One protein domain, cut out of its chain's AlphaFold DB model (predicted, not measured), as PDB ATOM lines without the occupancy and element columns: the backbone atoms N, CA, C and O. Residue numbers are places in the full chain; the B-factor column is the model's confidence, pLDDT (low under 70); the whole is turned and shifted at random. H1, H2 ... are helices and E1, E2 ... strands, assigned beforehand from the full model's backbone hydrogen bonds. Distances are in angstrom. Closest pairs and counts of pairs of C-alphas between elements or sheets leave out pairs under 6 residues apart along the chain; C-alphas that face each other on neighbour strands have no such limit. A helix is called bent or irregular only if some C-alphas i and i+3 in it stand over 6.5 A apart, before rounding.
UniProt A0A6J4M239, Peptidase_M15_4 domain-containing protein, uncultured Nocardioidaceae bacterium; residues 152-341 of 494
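This is residues 152 to 341 of the 494 residues of the protein "Peptidase_M15_4 domain-containing protein" of uncultured Nocardioidaceae bacterium (UniProt A0A6J4M239). One strongly twisted sheet of nine strands runs through the domain, with helices packed along it: H1 over E10 beside H6 near the E11 edge, H5 over E3, H4 over E4, and H2 over E2. The hairpin E7 and E8 packs on E3 through E8. The 190 printed residues, with E1 H1 E2 E3 H2 H3 H4 E4 E5 E6 E7 E8 E9 H5 E10 H6 E11 E12 in that order, are of mixed class; the sheet E5 E6 E4 E9 E3 E2 E10 E1 E11 is mixed too. The whole is compact, with a radius of gyration of the C-alphas of 16.1 A and spans of 47 by 32 by 31 A.

E1, residues 152 to 154, is antiparallel to E10, residues 293 to 297, with N 153 and O 294 at 2.9 A, and to edge strand E11, residues 322 to 325, with N 152 and O 324 at 2.8 A. H1, residues 161 to 167, touches H6, residues 304 to 314, at a shallow tilt of 23 degrees, opposite ways, closest at the C-alphas of Val 163 and Val 313, 6.4 A. H6 is irregular, C-alphas 305 and 308 being 7.5 A apart, and only grazes the sheet. E2, residues 175 to 186, forms a hairpin with E3, residues 189 to 196, with N 182 and O 193 at 3.1 A. H2, residues 198 to 204, touches H3, residues 207 to 211, only at the corner, and H4, residues 213 to 220, at a steep tilt of 55 degrees, the C-alphas of Pro 198 and Trp 216 closest at 5.8 A. E4, residues 224 to 226, is parallel to E6, residues 251 to 257, with N 226 and O 256 at 2.9 A. E5, residues 240 to 242, and E6 are a hairpin, with N 241 and O 252 at 2.8 A. E7, residues 261 to 264, and E8, residues 270 to 274, are a hairpin, with N 263 and O 271 at 2.8 A. E8 runs on into E9, residues 276 to 279, at 32 degrees. H5, residues 280 to 285, is on the same face as H1. E12, residues 335 to 337, pairs with no named strand. Three split strand-helix-strand units, same-way strands with others between them, are E1 H1 E2, E9 H5 E10 and E10 H6 E11, with right-handed crossovers. O i to N i+4 pairs are within hydrogen-bond range throughout H1, H3, H4 and H5, in 5 of 7 in H6 and 0 of 3 in H2, which has 2 of 4 O i to N i+3 pairs.

E1 begins at C-alpha 152, (176.339, 170.800, 164.116). E2 measures 32.4 A, E3 21.7 A, E6 16.5 A and H6 15.1 A. E12 ends at C-alpha 337, (180.211, 160.010, 156.533).

The C-alphas of Pro 171 and Arg 237, the two farthest apart, are 48.3 A apart. The printed part has no cut, and the link E4 to E5 is long, 13 residues. Mean pLDDT of the printed part is 86.9; residues 245 to 247, 265 to 270 and 328 to 341 are under 70.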
ATOM      1  N   LEU A 152     176.884 172.128 164.360       94.12
ATOM      2  CA  LEU A 152     176.339 170.800 164.116       94.12
ATOM      3  C   LEU A 152     177.190 169.760 164.857       94.12
ATOM      4  O   LEU A 152     178.355 169.554 164.531       94.12
ATOM      5  N   VAL A 153     176.596 169.057 165.819       95.12
ATOM      6  CA  VAL A 153     177.170 167.816 166.365       95.12
ATOM      7  C   VAL A 153     176.530 166.638 165.647       95.12
ATOM      8  O   VAL A 153     175.309 166.616 165.479       95.12
ATOM      9  N   ARG A 154     177.324 165.644 165.246       94.44
ATOM     10  CA  ARG A 154     176.846 164.459 164.530       94.44
ATOM     11  C   ARG A 154     177.590 163.199 164.949       94.44
ATOM     12  O   ARG A 154     178.797 163.222 165.133       94.44
ATOM     13  N   ASP A 155     176.861 162.100 165.037       93.75
ATOM     14  CA  ASP A 155     177.360 160.750 165.288       93.75
ATOM     15  C   ASP A 155     176.793 159.809 164.203       93.75
ATOM     16  O   ASP A 155     175.866 160.155 163.458       93.75
ATOM     17  N   ALA A 156     177.357 158.614 164.063       89.56
ATOM     18  CA  ALA A 156     176.773 157.555 163.253       89.56
ATOM     19  C   ALA A 156     175.659 156.787 163.993       89.56
ATOM     20  O   ALA A 156     174.811 156.177 163.345       89.56
ATOM     21  N   ALA A 157     175.645 156.828 165.326       92.25
ATOM     22  CA  ALA A 157     174.616 156.261 166.190       92.25
ATOM     23  C   ALA A 157     173.765 157.356 166.862       92.25
ATOM     24  O   ALA A 157     174.098 158.537 166.845       92.25
ATOM     25  N   THR A 158     172.644 156.972 167.478       95.50
ATOM     26  CA  THR A 158     171.814 157.879 168.290       95.50
ATOM     27  C   THR A 158     172.640 158.566 169.379       95.50
ATOM     28  O   THR A 158     173.202 157.895 170.249       95.50
ATOM     29  N   LEU A 159     172.647 159.904 169.394       96.50
ATOM     30  CA  LEU A 159     173.359 160.663 170.420       96.50
ATOM     31  C   LEU A 159     172.711 160.416 171.793       96.50
ATOM     32  O   LEU A 159     171.501 160.625 171.952       96.50
ATOM     33  N   PRO A 160     173.474 160.022 172.830       96.88
ATOM     34  CA  PRO A 160     172.902 159.750 174.139       96.88
ATOM     35  C   PRO A 160     172.153 160.965 174.694       96.88
ATOM     36  O   PRO A 160     172.684 162.075 174.727       96.88
ATOM     37  N   ALA A 161     170.958 160.765 175.258       96.00
ATOM     38  CA  ALA A 161     170.160 161.852 175.847       96.00
ATOM     39  C   ALA A 161     170.909 162.656 176.940       96.00
ATOM     40  O   ALA A 161     170.562 163.798 177.248       96.00
ATOM     41  N   ALA A 162     171.963 162.074 177.525       95.69
ATOM     42  CA  ALA A 162     172.889 162.769 178.412       95.69
ATOM     43  C   ALA A 162     173.744 163.835 177.695       95.69
ATOM     44  O   ALA A 162     173.927 164.901 178.275       95.69
ATOM     45  N   VAL A 163     174.218 163.583 176.468       97.06
ATOM     46  CA  VAL A 163     174.938 164.554 175.620       97.06
ATOM     47  C   VAL A 163     174.019 165.731 175.309       97.06
ATOM     48  O   VAL A 163     174.318 166.851 175.713       97.06
ATOM     49  N   VAL A 164     172.835 165.462 174.742       97.12
ATOM     50  CA  VAL A 164     171.809 166.479 174.428       97.12
ATOM     51  C   VAL A 164     171.519 167.379 175.636       97.12
ATOM     52  O   VAL A 164     171.498 168.604 175.530       97.12
ATOM     53  N   ARG A 165     171.316 166.777 176.817       97.56
ATOM     54  CA  ARG A 165     171.038 167.511 178.059       97.56
ATOM     55  C   ARG A 165     172.234 168.320 178.566       97.56
ATOM     56  O   ARG A 165     172.003 169.351 179.188       97.56
ATOM     57  N   ARG A 166     173.475 167.867 178.363       97.44
ATOM     58  CA  ARG A 166     174.670 168.603 178.808       97.44
ATOM     59  C   ARG A 166     175.049 169.729 177.854       97.44
ATOM     60  O   ARG A 166     175.328 170.808 178.356       97.44
ATOM     61  N   ILE A 167     174.938 169.540 176.538       96.62
ATOM     62  CA  ILE A 167     175.103 170.623 175.553       96.62
ATOM     63  C   ILE A 167     174.092 171.748 175.836       96.62
ATOM     64  O   ILE A 167     174.490 172.896 175.983       96.62
ATOM     65  N   ARG A 168     172.815 171.419 176.096       97.31
ATOM     66  CA  ARG A 168     171.781 172.379 176.560       97.31
ATOM     67  C   ARG A 168     172.097 173.125 177.865       97.31
ATOM     68  O   ARG A 168     171.350 174.023 178.235       97.31
ATOM     69  N   GLN A 169     173.117 172.705 178.609       96.94
ATOM     70  CA  GLN A 169     173.521 173.282 179.894       96.94
ATOM     71  C   GLN A 169     174.897 173.961 179.829       96.94
ATOM     72  O   GLN A 169     175.352 174.475 180.850       96.94
ATOM     73  N   VAL A 170     175.557 173.976 178.664       95.50
ATOM     74  CA  VAL A 170     176.779 174.755 178.449       95.50
ATOM     75  C   VAL A 170     176.411 176.245 178.490       95.50
ATOM     76  O   VAL A 170     175.557 176.671 177.709       95.50
ATOM     77  N   PRO A 171     177.018 177.060 179.376       93.06
ATOM     78  CA  PRO A 171     176.765 178.496 179.408       93.06
ATOM     79  C   PRO A 171     177.097 179.132 178.056       93.06
ATOM     80  O   PRO A 171     178.217 178.976 177.570       93.06
ATOM     81  N   GLY A 172     176.111 179.819 177.475       89.25
ATOM     82  CA  GLY A 172     176.146 180.398 176.128       89.25
ATOM     83  C   GLY A 172     175.144 179.761 175.161       89.25
ATOM     84  O   GLY A 172     174.591 180.453 174.316       89.25
ATOM     85  N   VAL A 173     174.805 178.480 175.339       95.69
ATOM     86  CA  VAL A 173     173.842 177.795 174.463       95.69
ATOM     87  C   VAL A 173     172.421 178.332 174.663       95.69
ATOM     88  O   VAL A 173     171.854 178.243 175.753       95.69
ATOM     89  N   ARG A 174     171.829 178.846 173.581       94.44
ATOM     90  CA  ARG A 174     170.473 179.415 173.528       94.44
ATOM     91  C   ARG A 174     169.422 178.389 173.096       94.44
ATOM     92  O   ARG A 174     168.303 178.418 173.608       94.44
ATOM     93  N   ALA A 175     169.767 177.469 172.195       95.81
ATOM     94  CA  ALA A 175     168.890 176.373 171.778       95.81
ATOM     95  C   ALA A 175     169.671 175.135 171.318       95.81
ATOM     96  O   ALA A 175     170.811 175.222 170.875       95.81
ATOM     97  N   VAL A 176     169.028 173.965 171.422       97.50
ATOM     98  CA  VAL A 176     169.548 172.689 170.903       97.50
ATOM     99  C   VAL A 176     168.402 171.865 170.339       97.50
ATOM    100  O   VAL A 176     167.494 171.464 171.085       97.50
ATOM    101  N   LEU A 177     168.486 171.560 169.048       97.44
ATOM    102  CA  LEU A 177     167.517 170.776 168.297       97.44
ATOM    103  C   LEU A 177     168.113 169.414 167.904       97.44
ATOM    104  O   LEU A 177     168.988 169.373 167.042       97.44
ATOM    105  N   PRO A 178     167.626 168.300 168.480       97.50
ATOM    106  CA  PRO A 178     167.898 166.960 167.977       97.50
ATOM    107  C   PRO A 178     167.198 166.709 166.642       97.50
ATOM    108  O   PRO A 178     166.010 167.007 166.490       97.50
ATOM    109  N   LEU A 179     167.933 166.102 165.718       97.81
ATOM    110  CA  LEU A 179     167.471 165.618 164.422       97.81
ATOM    111  C   LEU A 179     168.225 164.331 164.049       97.81
ATOM    112  O   LEU A 179     169.166 163.931 164.737       97.81
ATOM    113  N   SER A 180     167.836 163.703 162.946       97.88
ATOM    114  CA  SER A 180     168.596 162.609 162.337       97.88
ATOM    115  C   SER A 180     169.259 163.077 161.047       97.88
ATOM    116  O   SER A 180     168.635 163.816 160.291       97.88
ATOM    117  N   MET A 181     170.487 162.636 160.765       95.50
ATOM    118  CA  MET A 181     171.228 162.968 159.540       95.50
ATOM    119  C   MET A 181     171.941 161.759 158.928       95.50
ATOM    120  O   MET A 181     172.677 161.037 159.605       95.50
ATOM    121  N   ALA A 182     171.789 161.595 157.615       92.94
ATOM    122  CA  ALA A 182     172.442 160.571 156.799       92.94
ATOM    123  C   ALA A 182     172.715 161.114 155.385       92.94
ATOM    124  O   ALA A 182     172.206 162.169 155.012       92.94
ATOM    125  N   ALA A 183     173.510 160.400 154.591       89.94
ATOM    126  CA  ALA A 183     173.714 160.695 153.177       89.94
ATOM    127  C   ALA A 183     173.024 159.631 152.309       89.94
ATOM    128  O   ALA A 183     173.338 158.445 152.416       89.94
ATOM    129  N   ALA A 184     172.094 160.046 151.451       86.56
ATOM    130  CA  ALA A 184     171.464 159.181 150.457       86.56
ATOM    131  C   ALA A 184     172.284 159.178 149.158       86.56
ATOM    132  O   ALA A 184     172.659 160.252 148.694       86.56
ATOM    133  N   SER A 185     172.550 158.008 148.560       81.38
ATOM    134  CA  SER A 185     173.095 157.940 147.189       81.38
ATOM    135  C   SER A 185     171.967 158.140 146.176       81.38
ATOM    136  O   SER A 185     170.958 157.438 146.245       81.38
ATOM    137  N   VAL A 186     172.132 159.086 145.254       81.62
ATOM    138  CA  VAL A 186     171.172 159.457 144.207       81.62
ATOM    139  C   VAL A 186     171.947 159.727 142.921       81.62
ATOM    140  O   VAL A 186     172.722 160.679 142.866       81.62
ATOM    141  N   ASP A 187     171.788 158.888 141.893       75.69
ATOM    142  CA  ASP A 187     172.520 158.990 140.616       75.69
ATOM    143  C   ASP A 187     174.035 159.290 140.802       75.69
ATOM    144  O   ASP A 187     174.597 160.250 140.253       75.69
ATOM    145  N   GLY A 188     174.676 158.504 141.682       71.06
ATOM    146  CA  GLY A 188     176.103 158.583 142.027       71.06
ATOM    147  C   GLY A 188     176.510 159.760 142.912       71.06
ATOM    148  O   GLY A 188     177.702 159.957 143.159       71.06
ATOM    149  N   ARG A 189     175.547 160.573 143.360       80.00
ATOM    150  CA  ARG A 189     175.751 161.730 144.238       80.00
ATOM    151  C   ARG A 189     175.252 161.450 145.641       80.00
ATOM    152  O   ARG A 189     174.172 160.900 145.811       80.00
ATOM    153  N   THR A 190     175.985 161.897 146.655       83.94
ATOM    154  CA  THR A 190     175.460 161.892 148.023       83.94
ATOM    155  C   THR A 190     174.643 163.152 148.283       83.94
ATOM    156  O   THR A 190     175.193 164.252 148.234       83.94
ATOM    157  N   VAL A 191     173.370 162.991 148.630       89.25
ATOM    158  CA  VAL A 191     172.511 164.061 149.152       89.25
ATOM    159  C   VAL A 191     172.453 163.929 150.672       89.25
ATOM    160  O   VAL A 191     172.048 162.894 151.196       89.25
ATOM    161  N   THR A 192     172.858 164.969 151.398       92.44
ATOM    162  CA  THR A 192     172.785 165.016 152.864       92.44
ATOM    163  C   THR A 192     171.348 165.292 153.294       92.44
ATOM    164  O   THR A 192     170.844 166.408 153.137       92.44
ATOM    165  N   VAL A 193     170.695 164.263 153.832       95.50
ATOM    166  CA  VAL A 193     169.297 164.279 154.266       95.50
ATOM    167  C   VAL A 193     169.229 164.474 155.776       95.50
ATOM    168  O   VAL A 193     169.886 163.751 156.531       95.50
ATOM    169  N   ALA A 194     168.383 165.398 156.223       97.50
ATOM    170  CA  ALA A 194     167.956 165.509 157.611       97.50
ATOM    171  C   ALA A 194     166.511 165.015 157.775       97.50
ATOM    172  O   ALA A 194     165.625 165.450 157.042       97.50
ATOM    173  N   ALA A 195     166.251 164.162 158.768       98.06
ATOM    174  CA  ALA A 195     164.895 163.835 159.202       98.06
ATOM    175  C   ALA A 195     164.576 164.595 160.492       98.06
ATOM    176  O   ALA A 195     165.315 164.510 161.479       98.06
ATOM    177  N   VAL A 196     163.510 165.399 160.460       98.06
ATOM    178  CA  VAL A 196     163.326 166.497 161.419       98.06
ATOM    179  C   VAL A 196     161.923 166.573 162.015       98.06
ATOM    180  O   VAL A 196     160.955 166.005 161.509       98.06
ATOM    181  N   ASP A 197     161.819 167.354 163.090       96.00
ATOM    182  CA  ASP A 197     160.562 167.935 163.553       96.00
ATOM    183  C   ASP A 197     160.238 169.212 162.754       96.00
ATOM    184  O   ASP A 197     160.995 170.182 162.871       96.00
ATOM    185  N   PRO A 198     159.135 169.279 161.984       96.31
ATOM    186  CA  PRO A 198     158.794 170.483 161.225       96.31
ATOM    187  C   PRO A 198     158.555 171.725 162.102       96.31
ATOM    188  O   PRO A 198     158.783 172.847 161.655       96.31
ATOM    189  N   THR A 199     158.120 171.556 163.359       94.00
ATOM    190  CA  THR A 199     157.848 172.680 164.272       94.00
ATOM    191  C   THR A 199     159.139 173.290 164.803       94.00
ATOM    192  O   THR A 199     159.236 174.516 164.880       94.00
ATOM    193  N   GLY A 200     160.105 172.444 165.178       94.12
ATOM    194  CA  GLY A 200     161.393 172.857 165.740       94.12
ATOM    195  C   GLY A 200     162.426 173.268 164.688       94.12
ATOM    196  O   GLY A 200     163.059 174.313 164.830       94.12
ATOM    197  N   PHE A 201     162.583 172.486 163.615       96.75
ATOM    198  CA  PHE A 201     163.643 172.698 162.620       96.75
ATOM    199  C   PHE A 201     163.491 173.993 161.835       96.75
ATOM    200  O   PHE A 201     164.477 174.684 161.596       96.75
ATOM    201  N   ARG A 202     162.255 174.398 161.525       96.00
ATOM    202  CA  ARG A 202     161.995 175.651 160.807       96.00
ATOM    203  C   ARG A 202     162.604 176.886 161.459       96.00
ATOM    204  O   ARG A 202     162.988 177.806 160.746       96.00
ATOM    205  N   ALA A 203     162.739 176.903 162.785       94.75
ATOM    206  CA  ALA A 203     163.329 178.032 163.492       94.75
ATOM    207  C   ALA A 203     164.832 178.208 163.207       94.75
ATOM    208  O   ALA A 203     165.317 179.323 163.350       94.75
ATOM    209  N   PHE A 204     165.536 177.157 162.765       94.62
ATOM    210  CA  PHE A 204     166.954 177.176 162.373       94.62
ATOM    211  C   PHE A 204     167.177 177.488 160.879       94.62
ATOM    212  O   PHE A 204     168.313 177.492 160.413       94.62
ATOM    213  N   THR A 205     166.107 177.738 160.115       93.00
ATOM    214  CA  THR A 205     166.186 178.114 158.690       93.00
ATOM    215  C   THR A 205     166.066 179.634 158.502       93.00
ATOM    216  O   THR A 205     165.533 180.319 159.384       93.00
ATOM    217  N   PRO A 206     166.508 180.200 157.361       87.81
ATOM    218  CA  PRO A 206     166.308 181.609 157.034       87.81
ATOM    219  C   PRO A 206     164.862 182.076 157.238       87.81
ATOM    220  O   PRO A 206     163.914 181.356 156.934       87.81
ATOM    221  N   SER A 207     164.685 183.322 157.694       84.50
ATOM    222  CA  SER A 207     163.375 183.905 158.061       84.50
ATOM    223  C   SER A 207     162.279 183.709 157.001       84.50
ATOM    224  O   SER A 207     161.116 183.518 157.355       84.50
ATOM    225  N   ALA A 208     162.637 183.722 155.711       84.44
ATOM    226  CA  ALA A 208     161.719 183.426 154.613       84.44
ATOM    227  C   ALA A 208     161.210 181.972 154.669       84.44
ATOM    228  O   ALA A 208     160.002 181.762 154.757       84.44
ATOM    229  N   THR A 209     162.113 180.987 154.703       94.44
ATOM    230  CA  THR A 209     161.786 179.558 154.822       94.44
ATOM    231  C   THR A 209     161.034 179.265 156.121       94.44
ATOM    232  O   THR A 209     159.973 178.649 156.091       94.44
ATOM    233  N   ALA A 210     161.494 179.795 157.259       93.38
ATOM    234  CA  ALA A 210     160.871 179.593 158.570       93.38
ATOM    235  C   ALA A 210     159.391 180.022 158.623       93.38
ATOM    236  O   ALA A 210     158.582 179.413 159.325       93.38
ATOM    237  N   ARG A 211     159.037 181.076 157.872       92.31
ATOM    238  CA  ARG A 211     157.680 181.642 157.770       92.31
ATOM    239  C   ARG A 211     156.863 181.076 156.607       92.31
ATOM    240  O   ARG A 211     155.650 181.279 156.586       92.31
ATOM    241  N   ALA A 212     157.494 180.391 155.657       95.31
ATOM    242  CA  ALA A 212     156.849 179.785 154.499       95.31
ATOM    243  C   ALA A 212     156.058 178.536 154.918       95.31
ATOM    244  O   ALA A 212     156.509 177.405 154.758       95.31
ATOM    245  N   GLN A 213     154.870 178.754 155.486       96.38
ATOM    246  CA  GLN A 213     154.013 177.720 156.072       96.38
ATOM    247  C   GLN A 213     153.800 176.507 155.140       96.38
ATOM    248  O   GLN A 213     153.897 175.374 155.606       96.38
ATOM    249  N   PHE A 214     153.644 176.737 153.828       96.38
ATOM    250  CA  PHE A 214     153.476 175.671 152.830       96.38
ATOM    251  C   PHE A 214     154.636 174.657 152.816       96.38
ATOM    252  O   PHE A 214     154.389 173.466 152.671       96.38
ATOM    253  N   VAL A 215     155.889 175.097 153.017       97.25
ATOM    254  CA  VAL A 215     157.073 174.212 153.055       97.25
ATOM    255  C   VAL A 215     156.905 173.175 154.163       97.25
ATOM    256  O   VAL A 215     157.157 171.989 153.972       97.25
ATOM    257  N   TRP A 216     156.437 173.631 155.322       97.38
ATOM    258  CA  TRP A 216     156.318 172.823 156.528       97.38
ATOM    259  C   TRP A 216     155.065 171.950 156.544       97.38
ATOM    260  O   TRP A 216     155.089 170.883 157.147       97.38
ATOM    261  N   GLU A 217     154.000 172.372 155.863       97.06
ATOM    262  CA  GLU A 217     152.798 171.564 155.633       97.06
ATOM    263  C   GLU A 217     153.075 170.418 154.654       97.06
ATOM    264  O   GLU A 217     152.741 169.277 154.960       97.06
ATOM    265  N   ARG A 218     153.775 170.681 153.541       97.12
ATOM    266  CA  ARG A 218     154.215 169.651 152.579       97.12
ATOM    267  C   ARG A 218     155.183 168.656 153.219       97.12
ATOM    268  O   ARG A 218     154.981 167.446 153.144       97.12
ATOM    269  N   LEU A 219     156.181 169.164 153.946       97.38
ATOM    270  CA  LEU A 219     157.106 168.339 154.726       97.38
ATOM    271  C   LEU A 219     156.370 167.464 155.753       97.38
ATOM    272  O   LEU A 219     156.671 166.279 155.913       97.38
ATOM    273  N   ALA A 220     155.389 168.034 156.458       97.38
ATOM    274  CA  ALA A 220     154.567 167.279 157.392       97.38
ATOM    275  C   ALA A 220     153.705 166.226 156.681       97.38
ATOM    276  O   ALA A 220     153.581 165.130 157.208       97.38
ATOM    277  N   GLY A 221     153.209 166.499 155.471       96.12
ATOM    278  CA  GLY A 221     152.503 165.536 154.617       96.12
ATOM    279  C   GLY A 221     153.349 164.359 154.112       96.12
ATOM    280  O   GLY A 221     152.791 163.407 153.578       96.12
ATOM    281  N   GLY A 222     154.674 164.375 154.307       95.75
ATOM    282  CA  GLY A 222     155.570 163.294 153.882       95.75
ATOM    283  C   GLY A 222     156.304 163.554 152.566       95.75
ATOM    284  O   GLY A 222     156.926 162.630 152.039       95.75
ATOM    285  N   GLU A 223     156.260 164.780 152.045       96.50
ATOM    286  CA  GLU A 223     157.095 165.241 150.927       96.50
ATOM    287  C   GLU A 223     158.499 165.655 151.418       96.50
ATOM    288  O   GLU A 223     158.740 165.790 152.622       96.50
ATOM    289  N   VAL A 224     159.444 165.859 150.494       96.62
ATOM    290  CA  VAL A 224     160.799 166.352 150.799       96.62
ATOM    291  C   VAL A 224     160.930 167.843 150.469       96.62
ATOM    292  O   VAL A 224     160.417 168.314 149.455       96.62
ATOM    293  N   ALA A 225     161.633 168.593 151.318       97.12
ATOM    294  CA  ALA A 225     162.079 169.955 151.021       97.12
ATOM    295  C   ALA A 225     163.565 169.933 150.629       97.12
ATOM    296  O   ALA A 225     164.367 169.303 151.317       97.12
ATOM    297  N   VAL A 226     163.942 170.600 149.538       95.56
ATOM    298  CA  VAL A 226     165.302 170.553 148.964       95.56
ATOM    299  C   VAL A 226     165.923 171.953 148.948       95.56
ATOM    300  O   VAL A 226     165.249 172.930 148.614       95.56
ATOM    301  N   ASP A 227     167.204 172.077 149.300       94.44
ATOM    302  CA  ASP A 227     167.903 173.361 149.201       94.44
ATOM    303  C   ASP A 227     168.138 173.738 147.718       94.44
ATOM    304  O   ASP A 227     168.587 172.893 146.937       94.44
ATOM    305  N   PRO A 228     167.878 174.991 147.287       90.69
ATOM    306  CA  PRO A 228     168.061 175.416 145.898       90.69
ATOM    307  C   PRO A 228     169.482 175.266 145.329       90.69
ATOM    308  O   PRO A 228     169.631 175.325 144.110       90.69
ATOM    309  N   ALA A 229     170.510 175.102 146.171       85.81
ATOM    310  CA  ALA A 229     171.888 174.857 145.744       85.81
ATOM    311  C   ALA A 229     172.177 173.391 145.356       85.81
ATOM    312  O   ALA A 229     173.272 173.092 144.882       85.81
ATOM    313  N   VAL A 230     171.229 172.467 145.544       85.81
ATOM    314  CA  VAL A 230     171.371 171.064 145.122       85.81
ATOM    315  C   VAL A 230     171.305 170.947 143.590       85.81
ATOM    316  O   VAL A 230     170.411 171.507 142.955       85.81
ATOM    317  N   ASP A 231     172.233 170.188 142.985       82.50
ATOM    318  CA  ASP A 231     172.238 169.893 141.540       82.50
ATOM    319  C   ASP A 231     170.901 169.254 141.138       82.50
ATOM    320  O   ASP A 231     170.623 168.110 141.497       82.50
ATOM    321  N   ARG A 232     170.085 169.975 140.354       83.12
ATOM    322  CA  ARG A 232     168.748 169.534 139.916       83.12
ATOM    323  C   ARG A 232     168.735 168.165 139.236       83.12
ATOM    324  O   ARG A 232     167.676 167.560 139.166       83.12
ATOM    325  N   ARG A 233     169.879 167.652 138.770       80.06
ATOM    326  CA  ARG A 233     170.008 166.290 138.228       80.06
ATOM    327  C   ARG A 233     169.745 165.175 139.251       80.06
ATOM    328  O   ARG A 233     169.527 164.053 138.821       80.06
ATOM    329  N   VAL A 234     169.759 165.438 140.564       82.81
ATOM    330  CA  VAL A 234     169.298 164.437 141.558       82.81
ATOM    331  C   VAL A 234     167.773 164.335 141.629       82.81
ATOM    332  O   VAL A 234     167.252 163.384 142.207       82.81
ATOM    333  N   VAL A 235     167.048 165.300 141.054       85.94
ATOM    334  CA  VAL A 235     165.587 165.300 140.994       85.94
ATOM    335  C   VAL A 235     165.143 164.822 139.610       85.94
ATOM    336  O   VAL A 235     165.465 165.412 138.578       85.94
ATOM    337  N   SER A 236     164.392 163.726 139.591       83.81
ATOM    338  CA  SER A 236     163.804 163.149 138.385       83.81
ATOM    339  C   SER A 236     162.611 163.965 137.872       83.81
ATOM    340  O   SER A 236     162.067 164.834 138.558       83.81
ATOM    341  N   ARG A 237     162.173 163.676 136.636       79.94
ATOM    342  CA  ARG A 237     160.961 164.287 136.061       79.94
ATOM    343  C   ARG A 237     159.760 164.076 136.986       79.94
ATOM    344  O   ARG A 237     159.559 162.975 137.486       79.94
ATOM    345  N   GLY A 238     158.944 165.119 137.131       83.56
ATOM    346  CA  GLY A 238     157.812 165.131 138.059       83.56
ATOM    347  C   GLY A 238     158.185 165.540 139.485       83.56
ATOM    348  O   GLY A 238     157.434 165.219 140.396       83.56
ATOM    349  N   ASP A 239     159.333 166.210 139.664       90.31
ATOM    350  CA  ASP A 239     159.845 166.670 140.960       90.31
ATOM    351  C   ASP A 239     159.942 165.526 141.985       90.31
ATOM    352  O   ASP A 239     159.467 165.619 143.111       90.31
ATOM    353  N   VAL A 240     160.568 164.413 141.588       90.88
ATOM    354  CA  VAL A 240     160.758 163.227 142.442       90.88
ATOM    355  C   VAL A 240     162.228 163.061 142.807       90.88
ATOM    356  O   VAL A 240     163.086 162.944 141.933       90.88
ATOM    357  N   LEU A 241     162.524 162.999 144.103       90.19
ATOM    358  CA  LEU A 241     163.843 162.679 144.637       90.19
ATOM    359  C   LEU A 241     163.857 161.227 145.130       90.19
ATOM    360  O   LEU A 241     163.100 160.855 146.028       90.19
ATOM    361  N   ARG A 242     164.734 160.403 144.554       89.12
ATOM    362  CA  ARG A 242     164.952 159.016 144.982       89.12
ATOM    363  C   ARG A 242     166.012 158.986 146.077       89.12
ATOM    364  O   ARG A 242     167.146 159.376 145.840       89.12
ATOM    365  N   LEU A 243     165.661 158.544 147.279       86.38
ATOM    366  CA  LEU A 243     166.514 158.640 148.470       86.38
ATOM    367  C   LEU A 243     167.281 157.334 148.738       86.38
ATOM    368  O   LEU A 243     167.155 156.719 149.796       86.38
ATOM    369  N   GLY A 244     168.082 156.909 147.757       81.06
ATOM    370  CA  GLY A 244     168.939 155.726 147.832       81.06
ATOM    371  C   GLY A 244     169.175 155.064 146.469       81.06
ATOM    372  O   GLY A 244     168.419 155.257 145.519       81.06
ATOM    373  N   SER A 245     170.210 154.228 146.381       69.25
ATOM    374  CA  SER A 245     170.570 153.485 145.164       69.25
ATOM    375  C   SER A 245     169.797 152.164 144.993       69.25
ATOM    376  O   SER A 245     169.667 151.663 143.867       69.25
ATOM    377  N   GLY A 246     169.242 151.613 146.083       67.56
ATOM    378  CA  GLY A 246     168.529 150.327 146.120       67.56
ATOM    379  C   GLY A 246     167.305 150.291 145.203       67.56
ATOM    380  O   GLY A 246     166.655 151.311 144.986       67.56
ATOM    381  N   GLY A 247     166.964 149.124 144.644       67.69
ATOM    382  CA  GLY A 247     165.754 148.971 143.810       67.69
ATOM    383  C   GLY A 247     164.437 149.213 144.570       67.69
ATOM    384  O   GLY A 247     163.391 149.390 143.960       67.69
ATOM    385  N   ASP A 248     164.523 149.234 145.896       73.75
ATOM    386  CA  ASP A 248     163.509 149.528 146.905       73.75
ATOM    387  C   ASP A 248     163.662 150.931 147.535       73.75
ATOM    388  O   ASP A 248     162.913 151.282 148.449       73.75
ATOM    389  N   ALA A 249     164.622 151.741 147.069       81.25
ATOM    390  CA  ALA A 249     164.876 153.076 147.602       81.25
ATOM    391  C   ALA A 249     163.646 153.990 147.433       81.25
ATOM    392  O   ALA A 249     163.136 154.101 146.316       81.25
ATOM    393  N   PRO A 250     163.185 154.681 148.496       87.38
ATOM    394  CA  PRO A 250     161.994 155.517 148.420       87.38
ATOM    395  C   PRO A 250     162.120 156.650 147.401       87.38
ATOM    396  O   PRO A 250     163.027 157.479 147.480       87.38
ATOM    397  N   GLU A 251     161.155 156.722 146.492       90.31
ATOM    398  CA  GLU A 251     160.892 157.894 145.665       90.31
ATOM    399  C   GLU A 251     159.944 158.836 146.418       90.31
ATOM    400  O   GLU A 251     158.891 158.419 146.910       90.31
ATOM    401  N   VAL A 252     160.343 160.101 146.571       92.81
ATOM    402  CA  VAL A 252     159.625 161.106 147.366       92.81
ATOM    403  C   VAL A 252     159.450 162.381 146.545       92.81
ATOM    404  O   VAL A 252     160.418 162.915 146.009       92.81
ATOM    405  N   HIS A 253     158.218 162.884 146.461       94.88
ATOM    406  CA  HIS A 253     157.915 164.146 145.784       94.88
ATOM    407  C   HIS A 253     158.548 165.343 146.517       94.88
ATOM    408  O   HIS A 253     158.491 165.434 147.748       94.88
ATOM    409  N   VAL A 254     159.147 166.263 145.758       96.12
ATOM    410  CA  VAL A 254     159.762 167.505 146.231       96.12
ATOM    411  C   VAL A 254     158.670 168.558 146.403       96.12
ATOM    412  O   VAL A 254     158.286 169.260 145.470       96.12
ATOM    413  N   GLY A 255     158.170 168.690 147.629       94.50
ATOM    414  CA  GLY A 255     157.087 169.620 147.956       94.50
ATOM    415  C   GLY A 255     157.509 171.086 148.022       94.50
ATOM    416  O   GLY A 255     156.658 171.976 147.957       94.50
ATOM    417  N   ALA A 256     158.810 171.359 148.159       95.62
ATOM    418  CA  ALA A 256     159.359 172.709 148.119       95.62
ATOM    419  C   ALA A 256     160.863 172.733 147.809       95.62
ATOM    420  O   ALA A 256     161.631 171.926 148.331       95.62
ATOM    421  N   TYR A 257     161.286 173.760 147.068       95.12
ATOM    422  CA  TYR A 257     162.675 174.215 147.044       95.12
ATOM    423  C   TYR A 257     162.794 175.461 147.925       95.12
ATOM    424  O   TYR A 257     162.170 176.482 147.629       95.12
ATOM    425  N   ALA A 258     163.562 175.394 149.012       93.06
ATOM    426  CA  ALA A 258     163.705 176.509 149.947       93.06
ATOM    427  C   ALA A 258     165.057 176.457 150.675       93.06
ATOM    428  O   ALA A 258     165.463 175.364 151.055       93.06
ATOM    429  N   PRO A 259     165.755 177.590 150.893       90.88
ATOM    430  CA  PRO A 259     167.029 177.598 151.610       90.88
ATOM    431  C   PRO A 259     166.912 176.985 153.011       90.88
ATOM    432  O   PRO A 259     166.030 177.392 153.777       90.88
ATOM    433  N   LEU A 260     167.782 176.023 153.331       92.50
ATOM    434  CA  LEU A 260     167.705 175.197 154.540       92.50
ATOM    435  C   LEU A 260     168.696 175.658 155.622       92.50
ATOM    436  O   LEU A 260     168.499 176.714 156.221       92.50
ATOM    437  N   VAL A 261     169.730 174.863 155.908       89.44
ATOM    438  CA  VAL A 261     170.792 175.163 156.882       89.44
ATOM    439  C   VAL A 261     172.099 175.248 156.110       89.44
ATOM    440  O   VAL A 261     172.651 174.223 155.702       89.44
ATOM    441  N   ASN A 262     172.561 176.477 155.875       82.31
ATOM    442  CA  ASN A 262     173.624 176.765 154.916       82.31
ATOM    443  C   ASN A 262     174.798 177.450 155.624       82.31
ATOM    444  O   ASN A 262     174.626 178.495 156.246       82.31
ATOM    445  N   GLN A 263     175.985 176.864 155.486       77.06
ATOM    446  CA  GLN A 263     177.248 177.412 155.970       77.06
ATOM    447  C   GLN A 263     177.759 178.435 154.946       77.06
ATOM    448  O   GLN A 263     177.947 178.068 153.780       77.06
ATOM    449  N   PRO A 264     177.978 179.710 155.305       70.44
ATOM    450  CA  PRO A 264     178.556 180.665 154.371       70.44
ATOM    451  C   PRO A 264     180.045 180.365 154.150       70.44
ATOM    452  O   PRO A 264     180.711 179.822 155.030       70.44
ATOM    453  N   VAL A 265     180.569 180.688 152.966       65.56
ATOM    454  CA  VAL A 265     181.932 180.298 152.557       65.56
ATOM    455  C   VAL A 265     182.813 181.499 152.218       65.56
ATOM    456  O   VAL A 265     182.355 182.512 151.680       65.56
ATOM    457  N   THR A 266     184.106 181.378 152.521       51.81
ATOM    458  CA  THR A 266     185.131 182.376 152.188       51.81
ATOM    459  C   THR A 266     185.190 182.603 150.677       51.81
ATOM    460  O   THR A 266     185.280 181.653 149.908       51.81
ATOM    461  N   GLY A 267     185.148 183.868 150.248       53.44
ATOM    462  CA  GLY A 267     185.017 184.245 148.832       53.44
ATOM    463  C   GLY A 267     183.584 184.593 148.405       53.44
ATOM    464  O   GLY A 267     183.399 185.167 147.335       53.44
ATOM    465  N   GLY A 268     182.591 184.349 149.268       53.69
ATOM    466  CA  GLY A 268     181.191 184.702 149.048       53.69
ATOM    467  C   GLY A 268     180.326 183.509 148.637       53.69
ATOM    468  O   GLY A 268     180.799 182.541 148.048       53.69
ATOM    469  N   GLY A 269     179.032 183.590 148.951       65.81
ATOM    470  CA  GLY A 269     178.076 182.496 148.766       65.81
ATOM    471  C   GLY A 269     177.867 181.669 150.037       65.81
ATOM    472  O   GLY A 269     178.296 182.036 151.135       65.81
ATOM    473  N   SER A 270     177.141 180.559 149.916       68.81
ATOM    474  CA  SER A 270     176.872 179.638 151.025       68.81
ATOM    475  C   SER A 270     176.621 178.232 150.498       68.81
ATOM    476  O   SER A 270     176.084 178.071 149.404       68.81
ATOM    477  N   ARG A 271     176.999 177.222 151.281       77.75
ATOM    478  CA  ARG A 271     176.883 175.801 150.946       77.75
ATOM    479  C   ARG A 271     175.894 175.120 151.902       77.75
ATOM    480  O   ARG A 271     176.027 175.308 153.112       77.75
ATOM    481  N   PRO A 272     174.928 174.326 151.413       85.44
ATOM    482  CA  PRO A 272     174.013 173.598 152.283       85.44
ATOM    483  C   PRO A 272     174.757 172.548 153.116       85.44
ATOM    484  O   PRO A 272     175.424 171.667 152.576       85.44
ATOM    485  N   VAL A 273     174.612 172.631 154.439       86.56
ATOM    486  CA  VAL A 273     174.992 171.567 155.388       86.56
ATOM    487  C   VAL A 273     173.900 170.496 155.421       86.56
ATOM    488  O   VAL A 273     174.178 169.312 155.588       86.56
ATOM    489  N   VAL A 274     172.652 170.914 155.199       90.56
ATOM    490  CA  VAL A 274     171.507 170.036 154.954       90.56
ATOM    491  C   VAL A 274     170.990 170.318 153.546       90.56
ATOM    492  O   VAL A 274     170.538 171.424 153.266       90.56
ATOM    493  N   GLN A 275     171.066 169.325 152.661       92.69
ATOM    494  CA  GLN A 275     170.684 169.447 151.248       92.69
ATOM    495  C   GLN A 275     169.218 169.068 151.005       92.69
ATOM    496  O   GLN A 275     168.564 169.653 150.145       92.69
ATOM    497  N   ALA A 276     168.692 168.116 151.777       95.31
ATOM    498  CA  ALA A 276     167.287 167.729 151.752       95.31
ATOM    499  C   ALA A 276     166.756 167.508 153.174       95.31
ATOM    500  O   ALA A 276     167.480 167.045 154.056       95.31
ATOM    501  N   VAL A 277     165.485 167.824 153.402       97.56
ATOM    502  CA  VAL A 277     164.797 167.665 154.686       97.56
ATOM    503  C   VAL A 277     163.530 166.849 154.481       97.56
ATOM    504  O   VAL A 277     162.705 167.174 153.631       97.56
ATOM    505  N   VAL A 278     163.375 165.808 155.295       97.62
ATOM    506  CA  VAL A 278     162.175 164.971 155.402       97.62
ATOM    507  C   VAL A 278     161.647 165.005 156.843       97.62
ATOM    508  O   VAL A 278     162.344 165.433 157.766       97.62
ATOM    509  N   ASN A 279     160.408 164.577 157.076       97.75
ATOM    510  CA  ASN A 279     159.900 164.423 158.443       97.75
ATOM    511  C   ASN A 279     160.452 163.146 159.125       97.75
ATOM    512  O   ASN A 279     161.080 162.303 158.481       97.75
ATOM    513  N   ARG A 280     160.213 162.983 160.436       96.31
ATOM    514  CA  ARG A 280     160.679 161.800 161.190       96.31
ATOM    515  C   ARG A 280     160.197 160.457 160.620       96.31
ATOM    516  O   ARG A 280     161.013 159.550 160.519       96.31
ATOM    517  N   ALA A 281     158.939 160.343 160.190       95.69
ATOM    518  CA  ALA A 281     158.387 159.089 159.660       95.69
ATOM    519  C   ALA A 281     159.082 158.653 158.353       95.69
ATOM    520  O   ALA A 281     159.363 157.473 158.151       95.69
ATOM    521  N   ARG A 282     159.447 159.611 157.489       94.69
ATOM    522  CA  ARG A 282     160.335 159.357 156.339       94.69
ATOM    523  C   ARG A 282     161.763 159.002 156.771       94.69
ATOM    524  O   ARG A 282     162.381 158.150 156.146       94.69
ATOM    525  N   GLY A 283     162.285 159.602 157.841       94.38
ATOM    526  CA  GLY A 283     163.578 159.212 158.420       94.38
ATOM    527  C   GLY A 283     163.621 157.748 158.863       94.38
ATOM    528  O   GLY A 283     164.562 157.027 158.532       94.38
ATOM    529  N   GLU A 284     162.563 157.293 159.538       93.00
ATOM    530  CA  GLU A 284     162.360 155.888 159.911       93.00
ATOM    531  C   GLU A 284     162.273 154.982 158.670       93.00
ATOM    532  O   GLU A 284     162.945 153.951 158.624       93.00
ATOM    533  N   GLN A 285     161.532 155.390 157.627       91.50
ATOM    534  CA  GLN A 285     161.464 154.666 156.346       91.50
ATOM    535  C   GLN A 285     162.850 154.458 155.712       91.50
ATOM    536  O   GLN A 285     163.125 153.395 155.157       91.50
ATOM    537  N   LEU A 286     163.718 155.468 155.789       89.75
ATOM    538  CA  LEU A 286     165.071 155.460 155.220       89.75
ATOM    539  C   LEU A 286     166.098 154.713 156.093       89.75
ATOM    540  O   LEU A 286     167.270 154.610 155.717       89.75
ATOM    541  N   GLY A 287     165.685 154.206 157.260       90.44
ATOM    542  CA  GLY A 287     166.571 153.560 158.229       90.44
ATOM    543  C   GLY A 287     167.584 154.523 158.857       90.44
ATOM    544  O   GLY A 287     168.685 154.104 159.213       90.44
ATOM    545  N   MET A 288     167.254 155.816 158.956       93.50
ATOM    546  CA  MET A 288     168.131 156.815 159.567       93.50
ATOM    547  C   MET A 288     168.177 156.613 161.093       93.50
ATOM    548  O   MET A 288     167.118 156.500 161.711       93.50
ATOM    549  N   PRO A 289     169.361 156.614 161.736       93.12
ATOM    550  CA  PRO A 289     169.458 156.522 163.192       93.12
ATOM    551  C   PRO A 289     168.712 157.683 163.869       93.12
ATOM    552  O   PRO A 289     168.948 158.848 163.542       93.12
ATOM    553  N   GLU A 290     167.803 157.401 164.807       94.31
ATOM    554  CA  GLU A 290     167.035 158.452 165.491       94.31
ATOM    555  C   GLU A 290     167.970 159.360 166.309       94.31
ATOM    556  O   GLU A 290     168.752 158.871 167.123       94.31
ATOM    557  N   GLY A 291     167.901 160.681 166.121       96.12
ATOM    558  CA  GLY A 291     168.596 161.644 166.982       96.12
ATOM    559  C   GLY A 291     170.128 161.581 166.933       96.12
ATOM    560  O   GLY A 291     170.772 161.902 167.930       96.12
ATOM    561  N   ASN A 292     170.731 161.152 165.818       97.12
ATOM    562  CA  ASN A 292     172.191 161.112 165.653       97.12
ATOM    563  C   ASN A 292     172.838 162.469 165.321       97.12
ATOM    564  O   ASN A 292     174.041 162.527 165.075       97.12
ATOM    565  N   ALA A 293     172.072 163.561 165.302       97.62
ATOM    566  CA  ALA A 293     172.595 164.904 165.093       97.62
ATOM    567  C   ALA A 293     171.909 165.957 165.981       97.62
ATOM    568  O   ALA A 293     170.764 165.805 166.419       97.62
ATOM    569  N   LEU A 294     172.626 167.050 166.250       96.94
ATOM    570  CA  LEU A 294     172.158 168.209 167.006       96.94
ATOM    571  C   LEU A 294     172.571 169.490 166.286       96.94
ATOM    572  O   LEU A 294     173.762 169.719 166.097       96.94
ATOM    573  N   LEU A 295     171.604 170.356 165.983       96.69
ATOM    574  CA  LEU A 295     171.890 171.767 165.728       96.69
ATOM    575  C   LEU A 295     171.894 172.523 167.057       96.69
ATOM    576  O   LEU A 295     170.996 172.339 167.889       96.69
ATOM    577  N   VAL A 296     172.908 173.359 167.250       96.62
ATOM    578  CA  VAL A 296     173.139 174.155 168.456       96.62
ATOM    579  C   VAL A 296     173.238 175.623 168.066       96.62
ATOM    580  O   VAL A 296     173.911 175.977 167.104       96.62
ATOM    581  N   ASP A 297     172.552 176.449 168.844       93.00
ATOM    582  CA  ASP A 297     172.535 177.906 168.758       93.00
ATOM    583  C   ASP A 297     173.338 178.456 169.940       93.00
ATOM    584  O   ASP A 297     172.987 178.192 171.100       93.00
ATOM    585  N   THR A 298     174.425 179.174 169.659       89.38
ATOM    586  CA  THR A 298     175.367 179.704 170.664       89.38
ATOM    587  C   THR A 298     175.055 181.148 171.071       89.38
ATOM    588  O   THR A 298     175.765 181.744 171.882       89.38
ATOM    589  N   GLY A 299     173.937 181.699 170.582       83.94
ATOM    590  CA  GLY A 299     173.405 182.992 170.994       83.94
ATOM    591  C   GLY A 299     174.298 184.162 170.595       83.94
ATOM    592  O   GLY A 299     174.323 184.559 169.436       83.94
ATOM    593  N   GLU A 300     174.965 184.757 171.582       76.75
ATOM    594  CA  GLU A 300     175.903 185.876 171.398       76.75
ATOM    595  C   GLU A 300     177.373 185.415 171.412       76.75
ATOM    596  O   GLU A 300     178.263 186.220 171.153       76.75
ATOM    597  N   PHE A 301     177.634 184.138 171.719       76.94
ATOM    598  CA  PHE A 301     178.980 183.570 171.776       76.94
ATOM    599  C   PHE A 301     179.399 183.019 170.417       76.94
ATOM    600  O   PHE A 301     178.649 182.273 169.782       76.94
ATOM    601  N   THR A 302     180.636 183.318 170.031       75.88
ATOM    602  CA  THR A 302     181.335 182.680 168.913       75.88
ATOM    603  C   THR A 302     181.468 181.174 169.196       75.88
ATOM    604  O   THR A 302     181.996 180.825 170.256       75.88
ATOM    605  N   PRO A 303     180.997 180.263 168.326       77.62
ATOM    606  CA  PRO A 303     181.149 178.814 168.483       77.62
ATOM    607  C   PRO A 303     182.497 178.311 168.999       77.62
ATOM    608  O   PRO A 303     182.500 177.519 169.945       77.62
ATOM    609  N   SER A 304     183.619 178.806 168.466       72.62
ATOM    610  CA  SER A 304     184.969 178.434 168.927       72.62
ATOM    611  C   SER A 304     185.225 178.694 170.420       72.62
ATOM    612  O   SER A 304     185.940 177.923 171.060       72.62
ATOM    613  N   GLU A 305     184.578 179.686 171.044       80.75
ATOM    614  CA  GLU A 305     184.670 179.938 172.498       80.75
ATOM    615  C   GLU A 305     183.995 178.846 173.350       80.75
ATOM    616  O   GLU A 305     184.197 178.767 174.570       80.75
ATOM    617  N   LEU A 306     183.159 178.010 172.726       88.44
ATOM    618  CA  LEU A 306     182.433 176.914 173.360       88.44
ATOM    619  C   LEU A 306     182.936 175.527 172.926       88.44
ATOM    620  O   LEU A 306     182.587 174.556 173.604       88.44
ATOM    621  N   THR A 307     183.777 175.419 171.888       84.50
ATOM    622  CA  THR A 307     184.293 174.146 171.342       84.50
ATOM    623  C   THR A 307     184.883 173.237 172.420       84.50
ATOM    624  O   THR A 307     184.345 172.150 172.619       84.50
ATOM    625  N   GLU A 308     185.845 173.700 173.232       86.88
ATOM    626  CA  GLU A 308     186.435 172.889 174.321       86.88
ATOM    627  C   GLU A 308     185.376 172.329 175.298       86.88
ATOM    628  O   GLU A 308     185.514 171.239 175.858       86.88
ATOM    629  N   ARG A 309     184.284 173.076 175.531       93.31
ATOM    630  CA  ARG A 309     183.190 172.660 176.428       93.31
ATOM    631  C   ARG A 309     182.281 171.629 175.772       93.31
ATOM    632  O   ARG A 309     181.723 170.789 176.479       93.31
ATOM    633  N   PHE A 310     182.099 171.711 174.456       93.25
ATOM    634  CA  PHE A 310     181.374 170.711 173.687       93.25
ATOM    635  C   PHE A 310     182.196 169.425 173.572       93.25
ATOM    636  O   PHE A 310     181.691 168.373 173.959       93.25
ATOM    637  N   GLU A 311     183.468 169.508 173.179       90.75
ATOM    638  CA  GLU A 311     184.409 168.379 173.122       90.75
ATOM    639  C   GLU A 311     184.477 167.637 174.464       90.75
ATOM    640  O   GLU A 311     184.202 166.441 174.518       90.75
ATOM    641  N   ALA A 312     184.646 168.343 175.589       93.50
ATOM    642  CA  ALA A 312     184.634 167.727 176.923       93.50
ATOM    643  C   ALA A 312     183.306 167.016 177.293       93.50
ATOM    644  O   ALA A 312     183.269 166.166 178.196       93.50
ATOM    645  N   VAL A 313     182.187 167.350 176.636       95.38
ATOM    646  CA  VAL A 313     180.918 166.612 176.762       95.38
ATOM    647  C   VAL A 313     180.887 165.390 175.841       95.38
ATOM    648  O   VAL A 313     180.364 164.358 176.285       95.38
ATOM    649  N   LEU A 314     181.424 165.506 174.621       93.75
ATOM    650  CA  LEU A 314     181.491 164.452 173.604       93.75
ATOM    651  C   LEU A 314     182.501 163.364 173.985       93.75
ATOM    652  O   LEU A 314     182.075 162.234 174.199       93.75
ATOM    653  N   ASP A 315     183.770 163.689 174.240       92.06
ATOM    654  CA  ASP A 315     184.824 162.742 174.655       92.06
ATOM    655  C   ASP A 315     184.381 161.815 175.797       92.06
ATOM    656  O   ASP A 315     184.680 160.622 175.843       92.06
ATOM    657  N   ALA A 316     183.621 162.369 176.743       92.50
ATOM    658  CA  ALA A 316     183.161 161.654 177.922       92.50
ATOM    659  C   ALA A 316     181.946 160.731 177.686       92.50
ATOM    660  O   ALA A 316     181.578 159.998 178.612       92.50
ATOM    661  N   ARG A 317     181.223 160.840 176.555       92.12
ATOM    662  CA  ARG A 317     179.869 160.245 176.382       92.12
ATOM    663  C   ARG A 317     179.474 159.815 174.966       92.12
ATOM    664  O   ARG A 317     178.596 158.966 174.854       92.12
ATOM    665  N   ALA A 318     180.058 160.411 173.938       93.06
ATOM    666  CA  ALA A 318     179.911 160.097 172.519       93.06
ATOM    667  C   ALA A 318     181.249 160.425 171.812       93.06
ATOM    668  O   ALA A 318     181.321 161.404 171.075       93.06
ATOM    669  N   PRO A 319     182.330 159.669 172.093       89.25
ATOM    670  CA  PRO A 319     183.680 159.974 171.601       89.25
ATOM    671  C   PRO A 319     183.844 159.781 170.083       89.25
ATOM    672  O   PRO A 319     184.831 160.232 169.516       89.25
ATOM    673  N   ASP A 320     182.891 159.111 169.430       87.31
ATOM    674  CA  ASP A 320     182.841 158.950 167.973       87.31
ATOM    675  C   ASP A 320     182.063 160.094 167.277       87.31
ATOM    676  O   ASP A 320     182.031 160.165 166.046       87.31
ATOM    677  N   ALA A 321     181.439 161.002 168.043       90.88
ATOM    678  CA  ALA A 321     180.690 162.132 167.507       90.88
ATOM    679  C   ALA A 321     181.620 163.273 167.066       90.88
ATOM    680  O   ALA A 321     182.465 163.740 167.827       90.88
ATOM    681  N   THR A 322     181.417 163.778 165.851       87.94
ATOM    682  CA  THR A 322     182.111 164.957 165.324       87.94
ATOM    683  C   THR A 322     181.370 166.240 165.669       87.94
ATOM    684  O   THR A 322     180.135 166.286 165.617       87.94
ATOM    685  N   LEU A 323     182.131 167.301 165.921       88.69
ATOM    686  CA  LEU A 323     181.660 168.678 165.967       88.69
ATOM    687  C   LEU A 323     182.044 169.385 164.658       88.69
ATOM    688  O   LEU A 323     183.150 169.186 164.163       88.69
ATOM    689  N   GLN A 324     181.113 170.164 164.108       84.88
ATOM    690  CA  GLN A 324     181.321 171.050 162.966       84.88
ATOM    691  C   GLN A 324     180.728 172.432 163.278       84.88
ATOM    692  O   GLN A 324     179.511 172.547 163.458       84.88
ATOM    693  N   VAL A 325     181.530 173.496 163.253       81.69
ATOM    694  CA  VAL A 325     181.041 174.875 163.186       81.69
ATOM    695  C   VAL A 325     180.421 175.120 161.807       81.69
ATOM    696  O   VAL A 325     180.986 174.819 160.752       81.69
ATOM    697  N   VAL A 326     179.192 175.629 161.830       80.69
ATOM    698  CA  VAL A 326     178.364 175.948 160.657       80.69
ATOM    699  C   VAL A 326     178.268 177.466 160.450       80.69
ATOM    700  O   VAL A 326     178.009 177.921 159.333       80.69
ATOM    701  N   ALA A 327     178.550 178.253 161.492       72.25
ATOM    702  CA  ALA A 327     178.819 179.683 161.382       72.25
ATOM    703  C   ALA A 327     180.066 179.984 160.513       72.25
ATOM    704  O   ALA A 327     180.831 179.095 160.129       72.25
ATOM    705  N   LEU A 328     180.263 181.264 160.180       56.31
ATOM    706  CA  LEU A 328     181.438 181.751 159.444       56.31
ATOM    707  C   LEU A 328     182.679 181.791 160.346       56.31
ATOM    708  O   LEU A 328     183.016 182.837 160.899       56.31
ATOM    709  N   GLU A 329     183.381 180.666 160.447       52.19
ATOM    710  CA  GLU A 329     184.678 180.561 161.124       52.19
ATOM    711  C   GLU A 329     185.708 179.847 160.236       52.19
ATOM    712  O   GLU A 329     185.366 179.090 159.326       52.19
ATOM    713  N   PHE A 330     186.991 180.152 160.446       38.78
ATOM    714  CA  PHE A 330     188.097 179.725 159.579       38.78
ATOM    715  C   PHE A 330     188.767 178.430 160.073       38.78
ATOM    716  O   PHE A 330     189.987 178.404 160.239       38.78
ATOM    717  N   GLU A 331     188.007 177.352 160.287       42.88
ATOM    718  CA  GLU A 331     188.563 176.078 160.778       42.88
ATOM    719  C   GLU A 331     188.259 174.862 159.880       42.88
ATOM    720  O   GLU A 331     187.255 174.788 159.171       42.88
ATOM    721  N   ASN A 332     189.200 173.908 159.860       45.62
ATOM    722  CA  ASN A 332     189.152 172.693 159.037       45.62
ATOM    723  C   ASN A 332     188.672 171.504 159.878       45.62
ATOM    724  O   ASN A 332     189.457 170.635 160.257       45.62
ATOM    725  N   GLU A 333     187.382 171.490 160.189       59.41
ATOM    726  CA  GLU A 333     186.805 170.556 161.159       59.41
ATOM    727  C   GLU A 333     186.446 169.175 160.587       59.41
ATOM    728  O   GLU A 333     186.369 168.960 159.371       59.41
ATOM    729  N   ALA A 334     186.246 168.214 161.494       55.19
ATOM    730  CA  ALA A 334     185.930 166.833 161.161       55.19
ATOM    731  C   ALA A 334     184.430 166.634 160.883       55.19
ATOM    732  O   ALA A 334     183.569 167.168 161.574       55.19
ATOM    733  N   GLN A 335     184.102 165.811 159.889       65.06
ATOM    734  CA  GLN A 335     182.736 165.553 159.427       65.06
ATOM    735  C   GLN A 335     182.463 164.043 159.379       65.06
ATOM    736  O   GLN A 335     183.320 163.276 158.949       65.06
ATOM    737  N   THR A 336     181.272 163.580 159.782       65.50
ATOM    738  CA  THR A 336     180.887 162.157 159.655       65.50
ATOM    739  C   THR A 336     180.363 161.808 158.255       65.50
ATOM    740  O   THR A 336     179.596 162.555 157.642       65.50
ATOM    741  N   ALA A 337     180.677 160.607 157.778       59.59
ATOM    742  CA  ALA A 337     180.211 160.010 156.533       59.59
ATOM    743  C   ALA A 337     179.423 158.715 156.829       59.59
ATOM    744  O   ALA A 337     179.999 157.699 157.215       59.59
ATOM    745  N   LEU A 338     178.096 158.750 156.645       62.22
ATOM    746  CA  LEU A 338     177.157 157.641 156.890       62.22
ATOM    747  C   LEU A 338     176.170 157.545 155.720       62.22
ATOM    748  O   LEU A 338     175.519 158.544 155.413       62.22
ATOM    749  N   LEU A 339     176.043 156.363 155.112       65.31
ATOM    750  CA  LEU A 339     175.123 156.097 154.000       65.31
ATOM    751  C   LEU A 339     173.756 155.592 154.497       65.31
ATOM    752  O   LEU A 339     173.676 154.910 155.518       65.31
ATOM    753  N   THR A 340     172.687 155.895 153.760       48.84
ATOM    754  CA  THR A 340     171.350 155.299 153.958       48.84
ATOM    755  C   THR A 340     171.302 153.830 153.524       48.84
ATOM    756  O   THR A 340     172.024 153.428 152.613       48.84
ATOM    757  N   GLY A 341     170.382 153.052 154.104       56.47
ATOM    758  CA  GLY A 341     170.179 151.635 153.774       56.47
ATOM    759  C   GLY A 341     171.009 150.700 154.659       56.47
ATOM    760  O   GLY A 341     172.225 150.582 154.506       56.47
TER     761      GLY A 341